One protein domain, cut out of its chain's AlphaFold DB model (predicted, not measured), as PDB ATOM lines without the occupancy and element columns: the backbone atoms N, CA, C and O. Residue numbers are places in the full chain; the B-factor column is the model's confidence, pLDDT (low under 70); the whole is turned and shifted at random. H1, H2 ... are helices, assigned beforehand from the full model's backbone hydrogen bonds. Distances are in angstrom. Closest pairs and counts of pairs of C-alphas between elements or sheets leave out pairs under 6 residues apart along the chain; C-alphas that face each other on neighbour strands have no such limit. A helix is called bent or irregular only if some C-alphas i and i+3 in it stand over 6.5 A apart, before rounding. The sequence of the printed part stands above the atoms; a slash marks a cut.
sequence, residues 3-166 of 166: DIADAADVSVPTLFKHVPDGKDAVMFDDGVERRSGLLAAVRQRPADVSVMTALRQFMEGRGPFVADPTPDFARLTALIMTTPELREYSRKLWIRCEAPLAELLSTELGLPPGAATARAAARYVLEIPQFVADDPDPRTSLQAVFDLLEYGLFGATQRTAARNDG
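What this domain is: This is residues 3 to 166 of the 166 residues of the protein "TetR family transcriptional regulator" of Mycolicibacterium hippocampi (UniProt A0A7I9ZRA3). H3, H7 and arm H8a form a three-helix core, with the side-by-side pair H2 and H6 packed on it through H3 and H7. H5 packs on H7 and makes a corner with H4, H8b folds back on H8a with residues 161 to 166 sticking out, and a loose first stretch holds short H1 far from the core. The printed part has 164 residues with eight named helices, H1 to H8, and no named strand: all helix. It is compact, radius of gyration of the C-alphas 17.4 A, spanning 50 by 40 by 25 A.

Where its parts are: H1 is residues 12 to 15, beginning at C-alpha (52.987, -115.818, 34.348). H2 is 32 to 43, H3 51 to 60, H4 71 to 82, H5 84 to 95 and H6 98 to 108. H7, 116 to 131, is 20.9 A long and irregular: C-alphas 126 and 129 are 7.1 A apart. H8, 138 to 164, was assigned as one helix by its hydrogen bonds but is bent, C-alphas 150 and 153 being 9.4 A apart; its arms are H8a, 138 to 150, and H8b, 153 to 164, and H8b ends at Asn 164, with C-alpha 164 at (37.052, -103.704, 72.127).

How they stand to each other: In the bundle of H3, H7 and H8a, H3 touches H8a, C-alphas of Met 52 and Glu 150 closest at 6.1 A. H7 and H8a form a hairpin at a shallow tilt of 9 degrees. H6 touches H7, C-alphas of Ala 102 and Arg 119 closest at 4.9 A. H4 and H5 touch only at the corner, about perpendicular at 83 degrees. Every O i to N i+4 pair is within hydrogen-bond range in H2, H3, H4, H5, H6 and H8a; H7 has 10 of 12, H8b 7 of 8, and H1 is too short.

The domain as a whole: The printed part has no cut. The link from H1 to H2 is long. Residues 3 to 30 and 165 to 166 have pLDDT under 70.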
ATOM      1  N   ASP A   3      66.401-113.647  42.562       48.97
ATOM      2  CA  ASP A   3      65.722-114.650  41.735       48.97
ATOM      3  C   ASP A   3      64.190-114.549  41.775       48.97
ATOM      4  O   ASP A   3      63.523-114.996  40.854       48.97
ATOM      5  N   ILE A   4      63.635-113.927  42.822       45.72
ATOM      6  CA  ILE A   4      62.190-113.676  42.975       45.72
ATOM      7  C   ILE A   4      61.803-112.298  42.404       45.72
ATOM      8  O   ILE A   4      60.682-112.120  41.942       45.72
ATOM      9  N   ALA A   5      62.724-111.328  42.412       39.72
ATOM     10  CA  ALA A   5      62.476-109.979  41.898       39.72
ATOM     11  C   ALA A   5      62.600-109.929  40.368       39.72
ATOM     12  O   ALA A   5      61.699-109.423  39.706       39.72
ATOM     13  N   ASP A   6      63.647-110.541  39.803       44.19
ATOM     14  CA  ASP A   6      63.798-110.684  38.348       44.19
ATOM     15  C   ASP A   6      62.679-111.579  37.756       44.19
ATOM     16  O   ASP A   6      62.290-111.428  36.600       44.19
ATOM     17  N   ALA A   7      62.090-112.473  38.565       48.25
ATOM     18  CA  ALA A   7      60.947-113.301  38.175       48.25
ATOM     19  C   ALA A   7      59.588-112.563  38.164       48.25
ATOM     20  O   ALA A   7      58.601-113.127  37.692       48.25
ATOM     21  N   ALA A   8      59.515-111.318  38.648       48.41
ATOM     22  CA  ALA A   8      58.302-110.500  38.571       48.41
ATOM     23  C   ALA A   8      58.132-109.793  37.209       48.41
ATOM     24  O   ALA A   8      57.024-109.378  36.878       48.41
ATOM     25  N   ASP A   9      59.204-109.688  36.411       44.34
ATOM     26  CA  ASP A   9      59.203-109.082  35.066       44.34
ATOM     27  C   ASP A   9      59.011-110.124  33.938       44.34
ATOM     28  O   ASP A   9      58.997-109.801  32.750       44.34
ATOM     29  N   VAL A  10      58.836-111.406  34.288       47.38
ATOM     30  CA  VAL A  10      58.508-112.463  33.323       47.38
ATOM     31  C   VAL A  10      57.029-112.827  33.364       47.38
ATOM     32  O   VAL A  10      56.396-112.893  34.415       47.38
ATOM     33  N   SER A  11      56.475-113.125  32.186       48.22
ATOM     34  CA  SER A  11      55.072-113.525  32.052       48.22
ATOM     35  C   SER A  11      54.725-114.708  32.963       48.22
ATOM     36  O   SER A  11      55.534-115.615  33.150       48.22
ATOM     37  N   VAL A  12      53.491-114.752  33.464       49.59
ATOM     38  CA  VAL A  12      52.987-115.818  34.348       49.59
ATOM     39  C   VAL A  12      53.298-117.247  33.847       49.59
ATOM     40  O   VAL A  12      53.768-118.056  34.647       49.59
ATOM     41  N   PRO A  13      53.158-117.593  32.544       46.47
ATOM     42  CA  PRO A  13      53.597-118.892  32.010       46.47
ATOM     43  C   PRO A  13      55.094-119.210  32.165       46.47
ATOM     44  O   PRO A  13      55.465-120.382  32.116       46.47
ATOM     45  N   THR A  14      55.949-118.198  32.315       45.72
ATOM     46  CA  THR A  14      57.393-118.328  32.562       45.72
ATOM     47  C   THR A  14      57.676-118.605  34.035       45.72
ATOM     48  O   THR A  14      58.487-119.482  34.320       45.72
ATOM     49  N   LEU A  15      56.954-117.964  34.964       52.47
ATOM     50  CA  LEU A  15      57.033-118.271  36.402       52.47
ATOM     51  C   LEU A  15      56.627-119.733  36.699       52.47
ATOM     52  O   LEU A  15      57.169-120.363  37.600       52.47
ATOM     53  N   PHE A  16      55.733-120.306  35.884       51.16
ATOM     54  CA  PHE A  16      55.387-121.738  35.892       51.16
ATOM     55  C   PHE A  16      56.417-122.668  35.217       51.16
ATOM     56  O   PHE A  16      56.207-123.880  35.191       51.16
ATOM     57  N   LYS A  17      57.485-122.140  34.606       42.62
ATOM     58  CA  LYS A  17      58.449-122.920  33.801       42.62
ATOM     59  C   LYS A  17      59.913-122.738  34.192       42.62
ATOM     60  O   LYS A  17      60.719-123.599  33.841       42.62
ATOM     61  N   HIS A  18      60.277-121.643  34.857       41.19
ATOM     62  CA  HIS A  18      61.651-121.332  35.243       41.19
ATOM     63  C   HIS A  18      61.695-120.486  36.521       41.19
ATOM     64  O   HIS A  18      61.231-119.350  36.535       41.19
ATOM     65  N   VAL A  19      62.374-121.009  37.541       44.19
ATOM     66  CA  VAL A  19      63.312-120.198  38.331       44.19
ATOM     67  C   VAL A  19      64.718-120.437  37.772       44.19
ATOM     68  O   VAL A  19      64.993-121.550  37.300       44.19
ATOM     69  N   PRO A  20      65.619-119.440  37.821       37.25
ATOM     70  CA  PRO A  20      67.046-119.678  37.632       37.25
ATOM     71  C   PRO A  20      67.538-120.792  38.575       37.25
ATOM     72  O   PRO A  20      66.959-121.019  39.635       37.25
ATOM     73  N   ASP A  21      68.591-121.504  38.178       44.19
ATOM     74  CA  ASP A  21      69.211-122.638  38.895       44.19
ATOM     75  C   ASP A  21      68.420-123.961  38.971       44.19
ATOM     76  O   ASP A  21      68.913-124.933  39.548       44.19
ATOM     77  N   GLY A  22      67.246-124.070  38.337       40.03
ATOM     78  CA  GLY A  22      66.636-125.372  38.011       40.03
ATOM     79  C   GLY A  22      66.206-126.241  39.203       40.03
ATOM     80  O   GLY A  22      65.982-127.439  39.030       40.03
ATOM     81  N   LYS A  23      66.074-125.654  40.396       37.81
ATOM     82  CA  LYS A  23      65.482-126.298  41.575       37.81
ATOM     83  C   LYS A  23      64.012-125.903  41.683       37.81
ATOM     84  O   LYS A  23      63.711-124.747  41.951       37.81
ATOM     85  N   ASP A  24      63.134-126.877  41.458       41.75
ATOM     86  CA  ASP A  24      61.715-126.878  41.827       41.75
ATOM     87  C   ASP A  24      60.950-125.574  41.528       41.75
ATOM     88  O   ASP A  24      60.442-124.886  42.414       41.75
ATOM     89  N   ALA A  25      60.818-125.268  40.232       40.84
ATOM     90  CA  ALA A  25      60.007-124.167  39.705       40.84
ATOM     91  C   ALA A  25      58.492-124.421  39.836       40.84
ATOM     92  O   ALA A  25      57.766-124.516  38.848       40.84
ATOM     93  N   VAL A  26      58.012-124.535  41.075       48.53
ATOM     94  CA  VAL A  26      56.599-124.712  41.424       48.53
ATOM     95  C   VAL A  26      56.245-123.713  42.530       48.53
ATOM     96  O   VAL A  26      56.016-124.066  43.683       48.53
ATOM     97  N   MET A  27      56.185-122.425  42.164       54.75
ATOM     98  CA  MET A  27      55.754-121.326  43.055       54.75
ATOM     99  C   MET A  27      54.347-121.563  43.643       54.75
ATOM    100  O   MET A  27      53.986-121.019  44.686       54.75
ATOM    101  N   PHE A  28      53.557-122.410  42.978       54.00
ATOM    102  CA  PHE A  28      52.268-122.895  43.434       54.00
ATOM    103  C   PHE A  28      52.124-124.396  43.169       54.00
ATOM    104  O   PHE A  28      52.086-124.809  42.011       54.00
ATOM    105  N   ASP A  29      51.950-125.184  44.232       62.56
ATOM    106  CA  ASP A  29      51.350-126.525  44.163       62.56
ATOM    107  C   ASP A  29      50.015-126.511  43.383       62.56
ATOM    108  O   ASP A  29      49.302-125.502  43.379       62.56
ATOM    109  N   ASP A  30      49.638-127.640  42.771       66.25
ATOM    110  CA  ASP A  30      48.441-127.777  41.923       66.25
ATOM    111  C   ASP A  30      47.098-127.606  42.681       66.25
ATOM    112  O   ASP A  30      46.018-127.504  42.072       66.25
ATOM    113  N   GLY A  31      47.178-127.530  44.015       72.50
ATOM    114  CA  GLY A  31      46.083-127.412  44.965       72.50
ATOM    115  C   GLY A  31      45.891-128.664  45.828       72.50
ATOM    116  O   GLY A  31      45.075-128.621  46.751       72.50
ATOM    117  N   VAL A  32      46.601-129.767  45.563       78.25
ATOM    118  CA  VAL A  32      46.556-131.017  46.339       78.25
ATOM    119  C   VAL A  32      46.948-130.800  47.797       78.25
ATOM    120  O   VAL A  32      46.229-131.289  48.671       78.25
ATOM    121  N   GLU A  33      48.026-130.071  48.092       83.25
ATOM    122  CA  GLU A  33      48.488-129.853  49.471       83.25
ATOM    123  C   GLU A  33      47.509-128.955  50.237       83.25
ATOM    124  O   GLU A  33      47.079-129.299  51.341       83.25
ATOM    125  N   ARG A  34      47.057-127.858  49.605       86.38
ATOM    126  CA  ARG A  34      46.019-126.968  50.160       86.38
ATOM    127  C   ARG A  34      44.746-127.747  50.485       86.38
ATOM    128  O   ARG A  34      44.267-127.675  51.613       86.38
ATOM    129  N   ARG A  35      44.233-128.530  49.529       91.44
ATOM    130  CA  ARG A  35      43.028-129.356  49.698       91.44
ATOM    131  C   ARG A  35      43.210-130.397  50.799       91.44
ATOM    132  O   ARG A  35      42.342-130.533  51.654       91.44
ATOM    133  N   SER A  36      44.322-131.126  50.787       92.88
ATOM    134  CA  SER A  36      44.583-132.196  51.755       92.88
ATOM    135  C   SER A  36      44.708-131.644  53.172       92.88
ATOM    136  O   SER A  36      44.061-132.163  54.076       92.88
ATOM    137  N   GLY A  37      45.455-130.552  53.354       94.06
ATOM    138  CA  GLY A  37      45.588-129.871  54.641       94.06
ATOM    139  C   GLY A  37      44.266-129.290  55.152       94.06
ATOM    140  O   GLY A  37      43.952-129.447  56.326       94.06
ATOM    141  N   LEU A  38      43.459-128.687  54.274       95.44
ATOM    142  CA  LEU A  38      42.160-128.102  54.622       95.44
ATOM    143  C   LEU A  38      41.163-129.167  55.107       95.44
ATOM    144  O   LEU A  38      40.503-128.996  56.130       95.44
ATOM    145  N   LEU A  39      41.082-130.296  54.394       97.69
ATOM    146  CA  LEU A  39      40.226-131.421  54.779       97.69
ATOM    147  C   LEU A  39      40.767-132.152  56.019       97.69
ATOM    148  O   LEU A  39      39.977-132.651  56.820       97.69
ATOM    149  N   ALA A  40      42.091-132.217  56.192       97.88
ATOM    150  CA  ALA A  40      42.719-132.773  57.388       97.88
ATOM    151  C   ALA A  40      42.422-131.918  58.624       97.88
ATOM    152  O   ALA A  40      41.991-132.475  59.628       97.88
ATOM    153  N   ALA A  41      42.542-130.589  58.536       98.00
ATOM    154  CA  ALA A  41      42.232-129.671  59.633       98.00
ATOM    155  C   ALA A  41      40.803-129.867  60.164       98.00
ATOM    156  O   ALA A  41      40.596-129.927  61.371       98.00
ATOM    157  N   VAL A  42      39.823-130.057  59.274       98.12
ATOM    158  CA  VAL A  42      38.443-130.357  59.678       98.12
ATOM    159  C   VAL A  42      38.310-131.762  60.281       98.12
ATOM    160  O   VAL A  42      37.712-131.897  61.345       98.12
ATOM    161  N   ARG A  43      38.868-132.803  59.645       97.75
ATOM    162  CA  ARG A  43      38.718-134.212  60.083       97.75
ATOM    163  C   ARG A  43      39.490-134.573  61.353       97.75
ATOM    164  O   ARG A  43      39.107-135.509  62.042       97.75
ATOM    165  N   GLN A  44      40.604-133.895  61.616       97.50
ATOM    166  CA  GLN A  44      41.531-134.195  62.714       97.50
ATOM    167  C   GLN A  44      41.368-133.238  63.904       97.50
ATOM    168  O   GLN A  44      42.130-133.331  64.866       97.50
ATOM    169  N   ARG A  45      40.397-132.316  63.852       97.75
ATOM    170  CA  ARG A  45      40.118-131.396  64.961       97.75
ATOM    171  C   ARG A  45      39.692-132.162  66.230       97.75
ATOM    172  O   ARG A  45      39.007-133.182  66.118       97.75
ATOM    173  N   PRO A  46      40.026-131.660  67.430       97.19
ATOM    174  CA  PRO A  46      39.419-132.123  68.677       97.19
ATOM    175  C   PRO A  46      37.887-132.003  68.650       97.19
ATOM    176  O   PRO A  46      37.344-131.094  68.025       97.19
ATOM    177  N   ALA A  47      37.173-132.904  69.330       92.50
ATOM    178  CA  ALA A  47      35.706-132.964  69.276       92.50
ATOM    179  C   ALA A  47      35.000-131.736  69.894       92.50
ATOM    180  O   ALA A  47      33.855-131.447  69.556       92.50
ATOM    181  N   ASP A  48      35.687-131.018  70.782       95.38
ATOM    182  CA  ASP A  48      35.285-129.750  71.395       95.38
ATOM    183  C   ASP A  48      35.591-128.519  70.519       95.38
ATOM    184  O   ASP A  48      35.101-127.423  70.794       95.38
ATOM    185  N   VAL A  49      36.356-128.686  69.434       97.12
ATOM    186  CA  VAL A  49      36.685-127.616  68.485       97.12
ATOM    187  C   VAL A  49      35.664-127.580  67.348       97.12
ATOM    188  O   VAL A  49      35.415-128.569  66.649       97.12
ATOM    189  N   SER A  50      35.079-126.403  67.118       97.00
ATOM    190  CA  SER A  50      34.139-126.199  66.017       97.00
ATOM    191  C   SER A  50      34.830-126.305  64.655       97.00
ATOM    192  O   SER A  50      36.020-126.016  64.496       97.00
ATOM    193  N   VAL A  51      34.061-126.683  63.630       97.38
ATOM    194  CA  VAL A  51      34.567-126.769  62.252       97.38
ATOM    195  C   VAL A  51      35.097-125.413  61.767       97.38
ATOM    196  O   VAL A  51      36.129-125.363  61.101       97.38
ATOM    197  N   MET A  52      34.443-124.311  62.149       97.31
ATOM    198  CA  MET A  52      34.882-122.954  61.805       97.31
ATOM    199  C   MET A  52      36.180-122.569  62.514       97.31
ATOM    200  O   MET A  52      37.074-122.024  61.873       97.31
ATOM    201  N   THR A  53      36.350-122.926  63.791       97.38
ATOM    202  CA  THR A  53      37.615-122.697  64.503       97.38
ATOM    203  C   THR A  53      38.767-123.502  63.893       97.38
ATOM    204  O   THR A  53      39.845-122.945  63.691       97.38
ATOM    205  N   ALA A  54      38.547-124.769  63.524       98.06
ATOM    206  CA  ALA A  54      39.565-125.587  62.858       98.06
ATOM    207  C   ALA A  54      39.968-125.019  61.480       98.06
ATOM    208  O   ALA A  54      41.151-124.956  61.141       98.06
ATOM    209  N   LEU A  55      38.990-124.545  60.699       98.00
ATOM    210  CA  LEU A  55      39.238-123.867  59.424       98.00
ATOM    211  C   LEU A  55      39.976-122.535  59.613       98.00
ATOM    212  O   LEU A  55      40.912-122.260  58.865       98.00
ATOM    213  N   ARG A  56      39.628-121.738  60.630       97.69
ATOM    214  CA  ARG A  56      40.337-120.493  60.958       97.69
ATOM    215  C   ARG A  56      41.805-120.752  61.281       97.69
ATOM    216  O   ARG A  56      42.665-120.121  60.677       97.69
ATOM    217  N   GLN A  57      42.093-121.717  62.154       96.62
ATOM    218  CA  GLN A  57      43.465-122.102  62.517       96.62
ATOM    219  C   GLN A  57      44.281-122.555  61.294       96.62
ATOM    220  O   GLN A  57      45.447-122.190  61.152       96.62
ATOM    221  N   PHE A  58      43.665-123.301  60.368       96.44
ATOM    222  CA  PHE A  58      44.308-123.680  59.107       96.44
ATOM    223  C   PHE A  58      44.637-122.473  58.211       96.44
ATOM    224  O   PHE A  58      45.681-122.452  57.554       96.44
ATOM    225  N   MET A  59      43.759-121.468  58.181       95.31
ATOM    226  CA  MET A  59      43.948-120.245  57.396       95.31
ATOM    227  C   MET A  59      44.996-119.313  58.021       95.31
ATOM    228  O   MET A  59      45.814-118.761  57.292       95.31
ATOM    229  N   GLU A  60      45.044-119.201  59.353       94.88
ATOM    230  CA  GLU A  60      46.030-118.400  60.105       94.88
ATOM    231  C   GLU A  60      47.490-118.809  59.827       94.88
ATOM    232  O   GLU A  60      48.402-117.995  59.970       94.88
ATOM    233  N   GLY A  61      47.720-120.046  59.377       90.62
ATOM    234  CA  GLY A  61      49.027-120.549  58.947       90.62
ATOM    235  C   GLY A  61      49.406-120.262  57.486       90.62
ATOM    236  O   GLY A  61      50.391-120.830  57.016       90.62
ATOM    237  N   ARG A  62      48.641-119.458  56.724       89.75
ATOM    238  CA  ARG A  62      48.850-119.292  55.269       89.75
ATOM    239  C   ARG A  62      48.767-117.840  54.780       89.75
ATOM    240  O   ARG A  62      47.941-117.052  55.226       89.75
ATOM    241  N   GLY A  63      49.592-117.523  53.777       87.19
ATOM    242  CA  GLY A  63      49.583-116.245  53.056       87.19
ATOM    243  C   GLY A  63      49.646-115.020  53.985       87.19
ATOM    244  O   GLY A  63      50.469-115.016  54.901       87.19
ATOM    245  N   PRO A  64      48.789-113.997  53.791       89.62
ATOM    246  CA  PRO A  64      48.837-112.752  54.566       89.62
ATOM    247  C   PRO A  64      48.424-112.908  56.041       89.62
ATOM    248  O   PRO A  64      48.452-111.933  56.783       89.62
ATOM    249  N   PHE A  65      48.032-114.108  56.484       93.38
ATOM    250  CA  PHE A  65      47.535-114.348  57.842       93.38
ATOM    251  C   PHE A  65      48.596-114.822  58.836       93.38
ATOM    252  O   PHE A  65      48.312-114.863  60.037       93.38
ATOM    253  N   VAL A  66      49.794-115.180  58.364       92.50
ATOM    254  CA  VAL A  66      50.892-115.693  59.199       92.50
ATOM    255  C   VAL A  66      51.394-114.606  60.155       92.50
ATOM    256  O   VAL A  66      51.571-113.465  59.749       92.50
ATOM    257  N   ALA A  67      51.617-114.971  61.425       90.94
ATOM    258  CA  ALA A  67      51.990-114.038  62.498       90.94
ATOM    259  C   ALA A  67      53.382-113.443  62.272       90.94
ATOM    260  O   ALA A  67      53.554-112.236  62.133       90.94
ATOM    261  N   ASP A  68      54.350-114.352  62.199       91.50
ATOM    262  CA  ASP A  68      55.777-114.080  62.190       91.50
ATOM    263  C   ASP A  68      56.373-114.728  60.929       91.50
ATOM    264  O   ASP A  68      57.098-115.725  61.007       91.50
ATOM    265  N   PRO A  69      55.987-114.258  59.725       89.19
ATOM    266  CA  PRO A  69      56.451-114.852  58.483       89.19
ATOM    267  C   PRO A  69      57.962-114.660  58.347       89.19
ATOM    268  O   PRO A  69      58.505-113.588  58.626       89.19
ATOM    269  N   THR A  70      58.657-115.679  57.839       90.19
ATOM    270  CA  THR A  70      60.060-115.503  57.451       90.19
ATOM    271  C   THR A  70      60.164-114.415  56.371       90.19
ATOM    272  O   THR A  70      59.231-114.253  55.576       90.19
ATOM    273  N   PRO A  71      61.288-113.679  56.267       87.69
ATOM    274  CA  PRO A  71      61.420-112.612  55.274       87.69
ATOM    275  C   PRO A  71      61.183-113.068  53.825       87.69
ATOM    276  O   PRO A  71      60.676-112.291  53.018       87.69
ATOM    277  N   ASP A  72      61.517-114.317  53.485       83.25
ATOM    278  CA  ASP A  72      61.215-114.904  52.174       83.25
ATOM    279  C   ASP A  72      59.722-115.204  51.992       83.25
ATOM    280  O   ASP A  72      59.160-114.872  50.950       83.25
ATOM    281  N   PHE A  73      59.052-115.750  53.013       82.88
ATOM    282  CA  PHE A  73      57.611-116.008  52.968       82.88
ATOM    283  C   PHE A  73      56.795-114.711  52.875       82.88
ATOM    284  O   PHE A  73      55.818-114.643  52.125       82.88
ATOM    285  N   ALA A  74      57.217-113.661  53.587       87.12
ATOM    286  CA  ALA A  74      56.612-112.334  53.511       87.12
ATOM    287  C   ALA A  74      56.767-111.720  52.108       87.12
ATOM    288  O   ALA A  74      55.784-111.253  51.535       87.12
ATOM    289  N   ARG A  75      57.971-111.787  51.513       83.94
ATOM    290  CA  ARG A  75      58.219-111.336  50.128       83.94
ATOM    291  C   ARG A  75      57.382-112.100  49.104       83.94
ATOM    292  O   ARG A  75      56.787-111.478  48.230       83.94
ATOM    293  N   LEU A  76      57.319-113.427  49.223       82.94
ATOM    294  CA  LEU A  76      56.514-114.273  48.342       82.94
ATOM    295  C   LEU A  76      55.020-113.948  48.461       82.94
ATOM    296  O   LEU A  76      54.338-113.795  47.452       82.94
ATOM    297  N   THR A  77      54.521-113.799  49.688       86.75
ATOM    298  CA  THR A  77      53.129-113.408  49.938       86.75
ATOM    299  C   THR A  77      52.832-112.049  49.311       86.75
ATOM    300  O   THR A  77      51.862-111.936  48.571       86.75
ATOM    301  N   ALA A  78      53.691-111.046  49.524       86.88
ATOM    302  CA  ALA A  78      53.530-109.727  48.921       86.88
ATOM    303  C   ALA A  78      53.457-109.803  47.387       86.88
ATOM    304  O   ALA A  78      52.499-109.291  46.820       86.88
ATOM    305  N   LEU A  79      54.391-110.507  46.732       85.75
ATOM    306  CA  LEU A  79      54.390-110.712  45.276       85.75
ATOM    307  C   LEU A  79      53.076-111.340  44.776       85.75
ATOM    308  O   LEU A  79      52.485-110.866  43.811       85.75
ATOM    309  N   ILE A  80      52.586-112.385  45.449       85.69
ATOM    310  CA  ILE A  80      51.329-113.045  45.069       85.69
ATOM    311  C   ILE A  80      50.132-112.099  45.211       85.69
ATOM    312  O   ILE A  80      49.236-112.143  44.371       85.69
ATOM    313  N   MET A  81      50.091-111.267  46.256       86.00
ATOM    314  CA  MET A  81      48.948-110.385  46.515       86.00
ATOM    315  C   MET A  81      48.960-109.103  45.666       86.00
ATOM    316  O   MET A  81      47.880-108.593  45.356       86.00
ATOM    317  N   THR A  82      50.135-108.601  45.263       86.19
ATOM    318  CA  THR A  82      50.270-107.389  44.433       86.19
ATOM    319  C   THR A  82      50.232-107.652  42.927       86.19
ATOM    320  O   THR A  82      49.899-106.736  42.178       86.19
ATOM    321  N   THR A  83      50.521-108.873  42.460       84.81
ATOM    322  CA  THR A  83      50.411-109.242  41.037       84.81
ATOM    323  C   THR A  83      49.028-109.851  40.734       84.81
ATOM    324  O   THR A  83      48.753-110.971  41.183       84.81
ATOM    325  N   PRO A  84      48.149-109.180  39.957       85.88
ATOM    326  CA  PRO A  84      46.752-109.596  39.767       85.88
ATOM    327  C   PRO A  84      46.576-111.032  39.263       85.88
ATOM    328  O   PRO A  84      45.695-111.757  39.725       85.88
ATOM    329  N   GLU A  85      47.429-111.475  38.345       82.44
ATOM    330  CA  GLU A  85      47.362-112.802  37.744       82.44
ATOM    331  C   GLU A  85      47.787-113.909  38.721       82.44
ATOM    332  O   GLU A  85      47.226-115.007  38.686       82.44
ATOM    333  N   LEU A  86      48.745-113.625  39.613       84.00
ATOM    334  CA  LEU A  86      49.169-114.554  40.666       84.00
ATOM    335  C   LEU A  86      48.107-114.648  41.765       84.00
ATOM    336  O   LEU A  86      47.805-115.749  42.228       84.00
ATOM    337  N   ARG A  87      47.480-113.521  42.119       86.50
ATOM    338  CA  ARG A  87      46.342-113.456  43.046       86.50
ATOM    339  C   ARG A  87      45.145-114.253  42.521       86.50
ATOM    340  O   ARG A  87      44.609-115.105  43.229       86.50
ATOM    341  N   GLU A  88      44.787-114.066  41.254       87.00
ATOM    342  CA  GLU A  88      43.719-114.814  40.578       87.00
ATOM    343  C   GLU A  88      44.052-116.311  40.418       87.00
ATOM    344  O   GLU A  88      43.177-117.171  40.556       87.00
ATOM    345  N   TYR A  89      45.318-116.672  40.177       85.62
ATOM    346  CA  TYR A  89      45.732-118.077  40.182       85.62
ATOM    347  C   TYR A  89      45.634-118.698  41.585       85.62
ATOM    348  O   TYR A  89      45.051-119.771  41.744       85.62
ATOM    349  N   SER A  90      46.117-117.997  42.615       86.69
ATOM    350  CA  SER A  90      46.006-118.398  44.025       86.69
ATOM    351  C   SER A  90      44.546-118.641  44.432       86.69
ATOM    352  O   SER A  90      44.214-119.697  44.978       86.69
ATOM    353  N   ARG A  91      43.640-117.720  44.065       90.69
ATOM    354  CA  ARG A  91      42.183-117.848  44.239       90.69
ATOM    355  C   ARG A  91      41.632-119.123  43.585       90.69
ATOM    356  O   ARG A  91      40.863-119.847  44.215       90.69
ATOM    357  N   LYS A  92      42.044-119.454  42.354       89.50
ATOM    358  CA  LYS A  92      41.614-120.690  41.668       89.50
ATOM    359  C   LYS A  92      42.014-121.960  42.423       89.50
ATOM    360  O   LYS A  92      41.236-122.912  42.435       89.50
ATOM    361  N   LEU A  93      43.185-121.990  43.062       88.12
ATOM    362  CA  LEU A  93      43.618-123.141  43.869       88.12
ATOM    363  C   LEU A  93      42.753-123.331  45.118       88.12
ATOM    364  O   LEU A  93      42.435-124.466  45.472       88.12
ATOM    365  N   TRP A  94      42.326-122.233  45.746       91.19
ATOM    366  CA  TRP A  94      41.363-122.276  46.842       91.19
ATOM    367  C   TRP A  94      39.991-122.766  46.369       91.19
ATOM    368  O   TRP A  94      39.507-123.772  46.878       91.19
ATOM    369  N   ILE A  95      39.398-122.152  45.341       90.50
ATOM    370  CA  ILE A  95      38.042-122.501  44.865       90.50
ATOM    371  C   ILE A  95      37.945-123.961  44.373       90.50
ATOM    372  O   ILE A  95      36.910-124.602  44.552       90.50
ATOM    373  N   ARG A  96      39.031-124.560  43.857       90.38
ATOM    374  CA  ARG A  96      39.102-126.012  43.554       90.38
ATOM    375  C   ARG A  96      38.808-126.921  44.758       90.38
ATOM    376  O   ARG A  96      38.517-128.100  44.566       90.38
ATOM    377  N   CYS A  97      38.889-126.406  45.983       93.69
ATOM    378  CA  CYS A  97      38.567-127.134  47.207       93.69
ATOM    379  C   CYS A  97      37.073-127.063  47.587       93.69
ATOM    380  O   CYS A  97      36.678-127.761  48.516       93.69
ATOM    381  N   GLU A  98      36.241-126.267  46.899       95.88
ATOM    382  CA  GLU A  98      34.858-125.972  47.319       95.88
ATOM    383  C   GLU A  98      33.981-127.222  47.416       95.88
ATOM    384  O   GLU A  98      33.361-127.439  48.452       95.88
ATOM    385  N   ALA A  99      33.952-128.066  46.380       96.44
ATOM    386  CA  ALA A  99      33.138-129.283  46.378       96.44
ATOM    387  C   ALA A  99      33.516-130.274  47.505       96.44
ATOM    388  O   ALA A  99      32.646-130.571  48.327       96.44
ATOM    389  N   PRO A 100      34.780-130.736  47.637       96.94
ATOM    390  CA  PRO A 100      35.142-131.674  48.701       96.94
ATOM    391  C   PRO A 100      35.076-131.054  50.106       96.94
ATOM    392  O   PRO A 100      34.843-131.778  51.073       96.94
ATOM    393  N   LEU A 101      35.251-129.731  50.246       98.06
ATOM    394  CA  LEU A 101      35.001-129.049  51.517       98.06
ATOM    395  C   LEU A 101      33.501-129.042  51.840       98.06
ATOM    396  O   LEU A 101      33.133-129.393  52.953       98.06
ATOM    397  N   ALA A 102      32.630-128.695  50.889       98.25
ATOM    398  CA  ALA A 102      31.184-128.647  51.106       98.25
ATOM    399  C   ALA A 102      30.591-130.020  51.468       98.25
ATOM    400  O   ALA A 102      29.727-130.096  52.339       98.25
ATOM    401  N   GLU A 103      31.070-131.105  50.853       98.25
ATOM    402  CA  GLU A 103      30.697-132.480  51.222       98.25
ATOM    403  C   GLU A 103      31.084-132.811  52.673       98.25
ATOM    404  O   GLU A 103      30.275-133.345  53.441       98.25
ATOM    405  N   LEU A 104      32.306-132.440  53.070       98.25
ATOM    406  CA  LEU A 104      32.785-132.626  54.436       98.25
ATOM    407  C   LEU A 104      31.992-131.768  55.434       98.25
ATOM    408  O   LEU A 104      31.543-132.292  56.447       98.25
ATOM    409  N   LEU A 105      31.729-130.494  55.123       97.94
ATOM    410  CA  LEU A 105      30.890-129.617  55.945       97.94
ATOM    411  C   LEU A 105      29.461-130.150  56.093       97.94
ATOM    412  O   LEU A 105      28.908-130.076  57.186       97.94
ATOM    413  N   SER A 106      28.866-130.719  55.037       98.19
ATOM    414  CA  SER A 106      27.558-131.380  55.147       98.19
ATOM    415  C   SER A 106      27.598-132.515  56.173       98.19
ATOM    416  O   SER A 106      26.713-132.601  57.018       98.19
ATOM    417  N   THR A 107      28.647-133.342  56.146       97.25
ATOM    418  CA  THR A 107      28.807-134.478  57.069       97.25
ATOM    419  C   THR A 107      29.008-134.010  58.514       97.25
ATOM    420  O   THR A 107      28.276-134.430  59.406       97.25
ATOM    421  N   GLU A 108      29.958-133.103  58.742       96.38
ATOM    422  CA  GLU A 108      30.351-132.628  60.079       96.38
ATOM    423  C   GLU A 108      29.268-131.798  60.783       96.38
ATOM    424  O   GLU A 108      29.244-131.724  62.010       96.38
ATOM    425  N   LEU A 109      28.367-131.175  60.017       94.38
ATOM    426  CA  LEU A 109      27.252-130.376  60.534       94.38
ATOM    427  C   LEU A 109      25.914-131.144  60.550       94.38
ATOM    428  O   LEU A 109      24.880-130.552  60.851       94.38
ATOM    429  N   GLY A 110      25.905-132.438  60.200       96.31
ATOM    430  CA  GLY A 110      24.684-133.254  60.140       96.31
ATOM    431  C   GLY A 110      23.662-132.786  59.093       96.31
ATOM    432  O   GLY A 110      22.464-133.033  59.235       96.31
ATOM    433  N   LEU A 111      24.114-132.080  58.054       97.25
ATOM    434  CA  LEU A 111      23.271-131.520  57.000       97.25
ATOM    435  C   LEU A 111      23.085-132.515  55.841       97.25
ATOM    436  O   LEU A 111      23.982-133.311  55.553       97.25
ATOM    437  N   PRO A 112      21.976-132.424  55.082       96.62
ATOM    438  CA  PRO A 112      21.814-133.190  53.851       96.62
ATOM    439  C   PRO A 112      22.979-132.977  52.862       96.62
ATOM    440  O   PRO A 112      23.524-131.866  52.778       96.62
ATOM    441  N   PRO A 113      23.345-133.993  52.058       93.00
ATOM    442  CA  PRO A 113      24.297-133.826  50.964       93.00
ATOM    443  C   PRO A 113      23.878-132.692  50.016       93.00
ATOM    444  O   PRO A 113      22.719-132.596  49.615       93.00
ATOM    445  N   GLY A 114      24.816-131.805  49.672       90.25
ATOM    446  CA  GLY A 114      24.562-130.671  48.773       90.25
ATOM    447  C   GLY A 114      23.786-129.493  49.388       90.25
ATOM    448  O   GLY A 114      23.459-128.545  48.659       90.25
ATOM    449  N   ALA A 115      23.517-129.512  50.702       97.00
ATOM    450  CA  ALA A 115      22.844-128.431  51.421       97.00
ATOM    451  C   ALA A 115      23.451-127.053  51.102       97.00
ATOM    452  O   ALA A 115      24.670-126.868  51.092       97.00
ATOM    453  N   ALA A 116      22.584-126.063  50.855       97.62
ATOM    454  CA  ALA A 116      23.011-124.720  50.466       97.62
ATOM    455  C   ALA A 116      23.932-124.075  51.515       97.62
ATOM    456  O   ALA A 116      24.924-123.460  51.139       97.62
ATOM    457  N   THR A 117      23.661-124.289  52.807       96.00
ATOM    458  CA  THR A 117      24.479-123.797  53.927       96.00
ATOM    459  C   THR A 117      25.916-124.317  53.873       96.00
ATOM    460  O   THR A 117      26.847-123.527  53.979       96.00
ATOM    461  N   ALA A 118      26.114-125.620  53.636       97.50
ATOM    462  CA  ALA A 118      27.446-126.223  53.551       97.50
ATOM    463  C   ALA A 118      28.231-125.711  52.331       97.50
ATOM    464  O   ALA A 118      29.407-125.374  52.445       97.50
ATOM    465  N   ARG A 119      27.566-125.574  51.172       97.69
ATOM    466  CA  ARG A 119      28.175-124.999  49.959       97.69
ATOM    467  C   ARG A 119      28.529-123.519  50.126       97.69
ATOM    468  O   ARG A 119      29.617-123.112  49.732       97.69
ATOM    469  N   ALA A 120      27.643-122.728  50.731       96.94
ATOM    470  CA  ALA A 120      27.882-121.312  51.002       96.94
ATOM    471  C   ALA A 120      29.044-121.119  51.985       96.94
ATOM    472  O   ALA A 120      29.961-120.359  51.693       96.94
ATOM    473  N   ALA A 121      29.058-121.866  53.093       97.00
ATOM    474  CA  ALA A 121      30.150-121.854  54.060       97.00
ATOM    475  C   ALA A 121      31.497-122.225  53.419       97.00
ATOM    476  O   ALA A 121      32.464-121.479  53.561       97.00
ATOM    477  N   ALA A 122      31.550-123.324  52.654       97.81
ATOM    478  CA  ALA A 122      32.758-123.736  51.941       97.81
ATOM    479  C   ALA A 122      33.262-122.636  50.996       97.81
ATOM    480  O   ALA A 122      34.435-122.272  51.038       97.81
ATOM    481  N   ARG A 123      32.366-122.066  50.181       96.69
ATOM    482  CA  ARG A 123      32.691-120.973  49.263       96.69
ATOM    483  C   ARG A 123      33.225-119.749  50.001       96.69
ATOM    484  O   ARG A 123      34.289-119.262  49.646       96.69
ATOM    485  N   TYR A 124      32.529-119.266  51.029       96.38
ATOM    486  CA  TYR A 124      32.941-118.056  51.742       96.38
ATOM    487  C   TYR A 124      34.289-118.224  52.451       96.38
ATOM    488  O   TYR A 124      35.110-117.320  52.348       96.38
ATOM    489  N   VAL A 125      34.572-119.384  53.061       96.88
ATOM    490  CA  VAL A 125      35.892-119.690  53.654       96.88
ATOM    491  C   VAL A 125      37.019-119.635  52.615       96.88
ATOM    492  O   VAL A 125      38.087-119.088  52.881       96.88
ATOM    493  N   LEU A 126      36.785-120.173  51.417       95.69
ATOM    494  CA  LEU A 126      37.780-120.213  50.337       95.69
ATOM    495  C   LEU A 126      37.997-118.853  49.655       95.69
ATOM    496  O   LEU A 126      39.025-118.642  49.016       95.69
ATOM    497  N   GLU A 127      37.047-117.931  49.805       94.75
ATOM    498  CA  GLU A 127      37.095-116.568  49.264       94.75
ATOM    499  C   GLU A 127      37.755-115.558  50.221       94.75
ATOM    500  O   GLU A 127      38.181-114.494  49.765       94.75
ATOM    501  N   ILE A 128      37.908-115.874  51.520       94.88
ATOM    502  CA  ILE A 128      38.496-114.944  52.509       94.88
ATOM    503  C   ILE A 128      39.846-114.360  52.054       94.88
ATOM    504  O   ILE A 128      39.978-113.138  52.111       94.88
ATOM    505  N   PRO A 129      40.824-115.140  51.533       90.38
ATOM    506  CA  PRO A 129      42.118-114.598  51.113       90.38
ATOM    507  C   PRO A 129      42.023-113.535  50.017       90.38
ATOM    508  O   PRO A 129      42.934-112.727  49.895       90.38
ATOM    509  N   GLN A 130      40.952-113.537  49.215       88.19
ATOM    510  CA  GLN A 130      40.701-112.495  48.221       88.19
ATOM    511  C   GLN A 130      40.012-111.274  48.834       88.19
ATOM    512  O   GLN A 130      40.298-110.157  48.405       88.19
ATOM    513  N   PHE A 131      39.093-111.500  49.778       87.12
ATOM    514  CA  PHE A 131      38.251-110.476  50.397       87.12
ATOM    515  C   PHE A 131      39.038-109.542  51.326       87.12
ATOM    516  O   PHE A 131      38.881-108.334  51.221       87.12
ATOM    517  N   VAL A 132      39.913-110.092  52.175       89.81
ATOM    518  CA  VAL A 132      40.678-109.326  53.190       89.81
ATOM    519  C   VAL A 132      42.126-109.037  52.767       89.81
ATOM    520  O   VAL A 132      42.963-108.641  53.572       89.81
ATOM    521  N   ALA A 133      42.449-109.289  51.498       78.44
ATOM    522  CA  ALA A 133      43.788-109.157  50.921       78.44
ATOM    523  C   ALA A 133      44.405-107.762  51.073       78.44
ATOM    524  O   ALA A 133      45.612-107.638  51.267       78.44
ATOM    525  N   ASP A 134      43.564-106.743  50.906       84.44
ATOM    526  CA  ASP A 134      43.941-105.332  50.834       84.44
ATOM    527  C   ASP A 134      43.652-104.600  52.161       84.44
ATOM    528  O   ASP A 134      43.820-103.383  52.252       84.44
ATOM    529  N   ASP A 135      43.218-105.337  53.195       90.25
ATOM    530  CA  ASP A 135      43.004-104.801  54.537       90.25
ATOM    531  C   ASP A 135      44.348-104.513  55.235       90.25
ATOM    532  O   ASP A 135      45.313-105.260  55.063       90.25
ATOM    533  N   PRO A 136      44.426-103.475  56.090       88.56
ATOM    534  CA  PRO A 136      45.643-103.154  56.837       88.56
ATOM    535  C   PRO A 136      45.983-104.188  57.925       88.56
ATOM    536  O   PRO A 136      47.134-104.270  58.345       88.56
ATOM    537  N   ASP A 137      45.001-104.978  58.372       91.62
ATOM    538  CA  ASP A 137      45.187-106.132  59.256       91.62
ATOM    539  C   ASP A 137      44.351-107.327  58.747       91.62
ATOM    540  O   ASP A 137      43.243-107.586  59.237       91.62
ATOM    541  N   PRO A 138      44.874-108.087  57.763       92.69
ATOM    542  CA  PRO A 138      44.179-109.236  57.185       92.69
ATOM    543  C   PRO A 138      43.844-110.318  58.217       92.69
ATOM    544  O   PRO A 138      42.895-111.077  58.035       92.69
ATOM    545  N   ARG A 139      44.607-110.407  59.312       92.50
ATOM    546  CA  ARG A 139      44.421-111.398  60.378       92.50
ATOM    547  C   ARG A 139      43.230-111.048  61.267       92.50
ATOM    548  O   ARG A 139      42.418-111.926  61.561       92.50
ATOM    549  N   THR A 140      43.086-109.788  61.667       93.62
ATOM    550  CA  THR A 140      41.896-109.340  62.405       93.62
ATOM    551  C   THR A 140      40.643-109.447  61.535       93.62
ATOM    552  O   THR A 140      39.600-109.893  62.025       93.62
ATOM    553  N   SER A 141      40.744-109.146  60.236       95.31
ATOM    554  CA  SER A 141      39.647-109.357  59.282       95.31
ATOM    555  C   SER A 141      39.306-110.839  59.072       95.31
ATOM    556  O   SER A 141      38.128-111.194  59.063       95.31
ATOM    557  N   LEU A 142      40.301-111.734  58.984       95.56
ATOM    558  CA  LEU A 142      40.095-113.191  58.936       95.56
ATOM    559  C   LEU A 142      39.251-113.670  60.124       95.56
ATOM    560  O   LEU A 142      38.279-114.401  59.933       95.56
ATOM    561  N   GLN A 143      39.596-113.233  61.339       94.62
ATOM    562  CA  GLN A 143      38.833-113.550  62.546       94.62
ATOM    563  C   GLN A 143      37.395-113.029  62.448       94.62
ATOM    564  O   GLN A 143      36.465-113.797  62.662       94.62
ATOM    565  N   ALA A 144      37.194-111.770  62.044       94.44
ATOM    566  CA  ALA A 144      35.858-111.184  61.906       94.44
ATOM    567  C   ALA A 144      34.966-111.930  60.890       94.44
ATOM    568  O   ALA A 144      33.765-112.089  61.118       94.44
ATOM    569  N   VAL A 145      35.538-112.437  59.791       95.75
ATOM    570  CA  VAL A 145      34.791-113.242  58.808       95.75
ATOM    571  C   VAL A 145      34.465-114.638  59.348       95.75
ATOM    572  O   VAL A 145      33.356-115.123  59.131       95.75
ATOM    573  N   PHE A 146      35.367-115.283  60.092       96.69
ATOM    574  CA  PHE A 146      35.045-116.555  60.752       96.69
ATOM    575  C   PHE A 146      33.996-116.395  61.861       96.69
ATOM    576  O   PHE A 146      33.084-117.215  61.944       96.69
ATOM    577  N   ASP A 147      34.046-115.307  62.631       95.56
ATOM    578  CA  ASP A 147      33.023-114.948  63.619       95.56
ATOM    579  C   ASP A 147      31.642-114.772  62.960       95.56
ATOM    580  O   ASP A 147      30.634-115.275  63.463       95.56
ATOM    581  N   LEU A 148      31.590-114.129  61.788       95.56
ATOM    582  CA  LEU A 148      30.379-114.019  60.971       95.56
ATOM    583  C   LEU A 148      29.864-115.386  60.490       95.56
ATOM    584  O   LEU A 148      28.657-115.628  60.521       95.56
ATOM    585  N   LEU A 149      30.752-116.276  60.042       95.12
ATOM    586  CA  LEU A 149      30.377-117.599  59.528       95.12
ATOM    587  C   LEU A 149      29.942-118.577  60.631       95.12
ATOM    588  O   LEU A 149      29.127-119.457  60.367       95.12
ATOM    589  N   GLU A 150      30.467-118.427  61.848       94.75
ATOM    590  CA  GLU A 150      30.170-119.307  62.982       94.75
ATOM    591  C   GLU A 150      28.940-118.856  63.789       94.75
ATOM    592  O   GLU A 150      28.143-119.698  64.199       94.75
ATOM    593  N   TYR A 151      28.739-117.544  63.975       94.75
ATOM    594  CA  TYR A 151      27.690-117.001  64.856       94.75
ATOM    595  C   TYR A 151      26.656-116.109  64.139       94.75
ATOM    596  O   TYR A 151      25.722-115.604  64.770       94.75
ATOM    597  N   GLY A 152      26.803-115.901  62.828       93.44
ATOM    598  CA  GLY A 152      25.970-114.985  62.049       93.44
ATOM    599  C   GLY A 152      26.193-113.510  62.407       93.44
ATOM    600  O   GLY A 152      26.898-113.170  63.355       93.44
ATOM    601  N   LEU A 153      25.549-112.605  61.658       92.19
ATOM    602  CA  LEU A 153      25.718-111.150  61.823       92.19
ATOM    603  C   LEU A 153      25.475-110.670  63.264       92.19
ATOM    604  O   LEU A 153      26.223-109.837  63.765       92.19
ATOM    605  N   PHE A 154      24.445-111.194  63.934       90.62
ATOM    606  CA  PHE A 154      24.069-110.766  65.285       90.62
ATOM    607  C   PHE A 154      25.016-111.287  66.378       90.62
ATOM    608  O   PHE A 154      25.251-110.587  67.358       90.62
ATOM    609  N   GLY A 155      25.576-112.492  66.223       90.19
ATOM    610  CA  GLY A 155      26.572-113.015  67.162       90.19
ATOM    611  C   GLY A 155      27.953-112.381  66.963       90.19
ATOM    612  O   GLY A 155      28.630-112.042  67.933       90.19
ATOM    613  N   ALA A 156      28.345-112.140  65.708       87.25
ATOM    614  CA  ALA A 156      29.631-111.535  65.364       87.25
ATOM    615  C   ALA A 156      29.781-110.085  65.865       87.25
ATOM    616  O   ALA A 156      30.855-109.700  66.335       87.25
ATOM    617  N   THR A 157      28.713-109.278  65.825       86.25
ATOM    618  CA  THR A 157      28.756-107.902  66.354       86.25
ATOM    619  C   THR A 157      28.937-107.874  67.873       86.25
ATOM    620  O   THR A 157      29.683-107.033  68.370       86.25
ATOM    621  N   GLN A 158      28.347-108.825  68.606       84.62
ATOM    622  CA  GLN A 158      28.554-108.958  70.055       84.62
ATOM    623  C   GLN A 158      29.991-109.375  70.408       84.62
ATOM    624  O   GLN A 158      30.576-108.796  71.322       84.62
ATOM    625  N   ARG A 159      30.594-110.319  69.662       84.31
ATOM    626  CA  ARG A 159      32.019-110.693  69.818       84.31
ATOM    627  C   ARG A 159      32.959-109.523  69.535       84.31
ATOM    628  O   ARG A 159      33.897-109.300  70.295       84.31
ATOM    629  N   THR A 160      32.683-108.752  68.484       79.62
ATOM    630  CA  THR A 160      33.472-107.556  68.146       79.62
ATOM    631  C   THR A 160      33.410-106.504  69.256       79.62
ATOM    632  O   THR A 160      34.448-105.962  69.619       79.62
ATOM    633  N   ALA A 161      32.227-106.250  69.831       75.81
ATOM    634  CA  ALA A 161      32.080-105.332  70.962       75.81
ATOM    635  C   ALA A 161      32.879-105.812  72.186       75.81
ATOM    636  O   ALA A 161      33.755-105.100  72.662       75.81
ATOM    637  N   ALA A 162      32.681-107.068  72.605       76.25
ATOM    638  CA  ALA A 162      33.361-107.645  73.766       76.25
ATOM    639  C   ALA A 162      34.901-107.663  73.662       76.25
ATOM    640  O   ALA A 162      35.574-107.694  74.687       76.25
ATOM    641  N   ARG A 163      35.469-107.646  72.444       78.19
ATOM    642  CA  ARG A 163      36.923-107.552  72.217       78.19
ATOM    643  C   ARG A 163      37.465-106.120  72.298       78.19
ATOM    644  O   ARG A 163      38.649-105.951  72.546       78.19
ATOM    645  N   ASN A 164      36.634-105.107  72.062       72.19
ATOM    646  CA  ASN A 164      37.052-103.704  72.127       72.19
ATOM    647  C   ASN A 164      36.984-103.133  73.558       72.19
ATOM    648  O   ASN A 164      37.557-102.077  73.815       72.19
ATOM    649  N   ASP A 165      36.288-103.829  74.463       67.69
ATOM    650  CA  ASP A 165      36.030-103.415  75.848       67.69
ATOM    651  C   ASP A 165      37.013-104.031  76.879       67.69
ATOM    652  O   ASP A 165      36.812-103.857  78.085       67.69
ATOM    653  N   GLY A 166      38.052-104.763  76.437       52.53
ATOM    654  CA  GLY A 166      39.006-105.498  77.290       52.53
ATOM    655  C   GLY A 166      40.466-105.364  76.868       52.53
ATOM    656  O   GLY A 166      41.314-105.358  77.788       52.53
TER     657      GLY A 166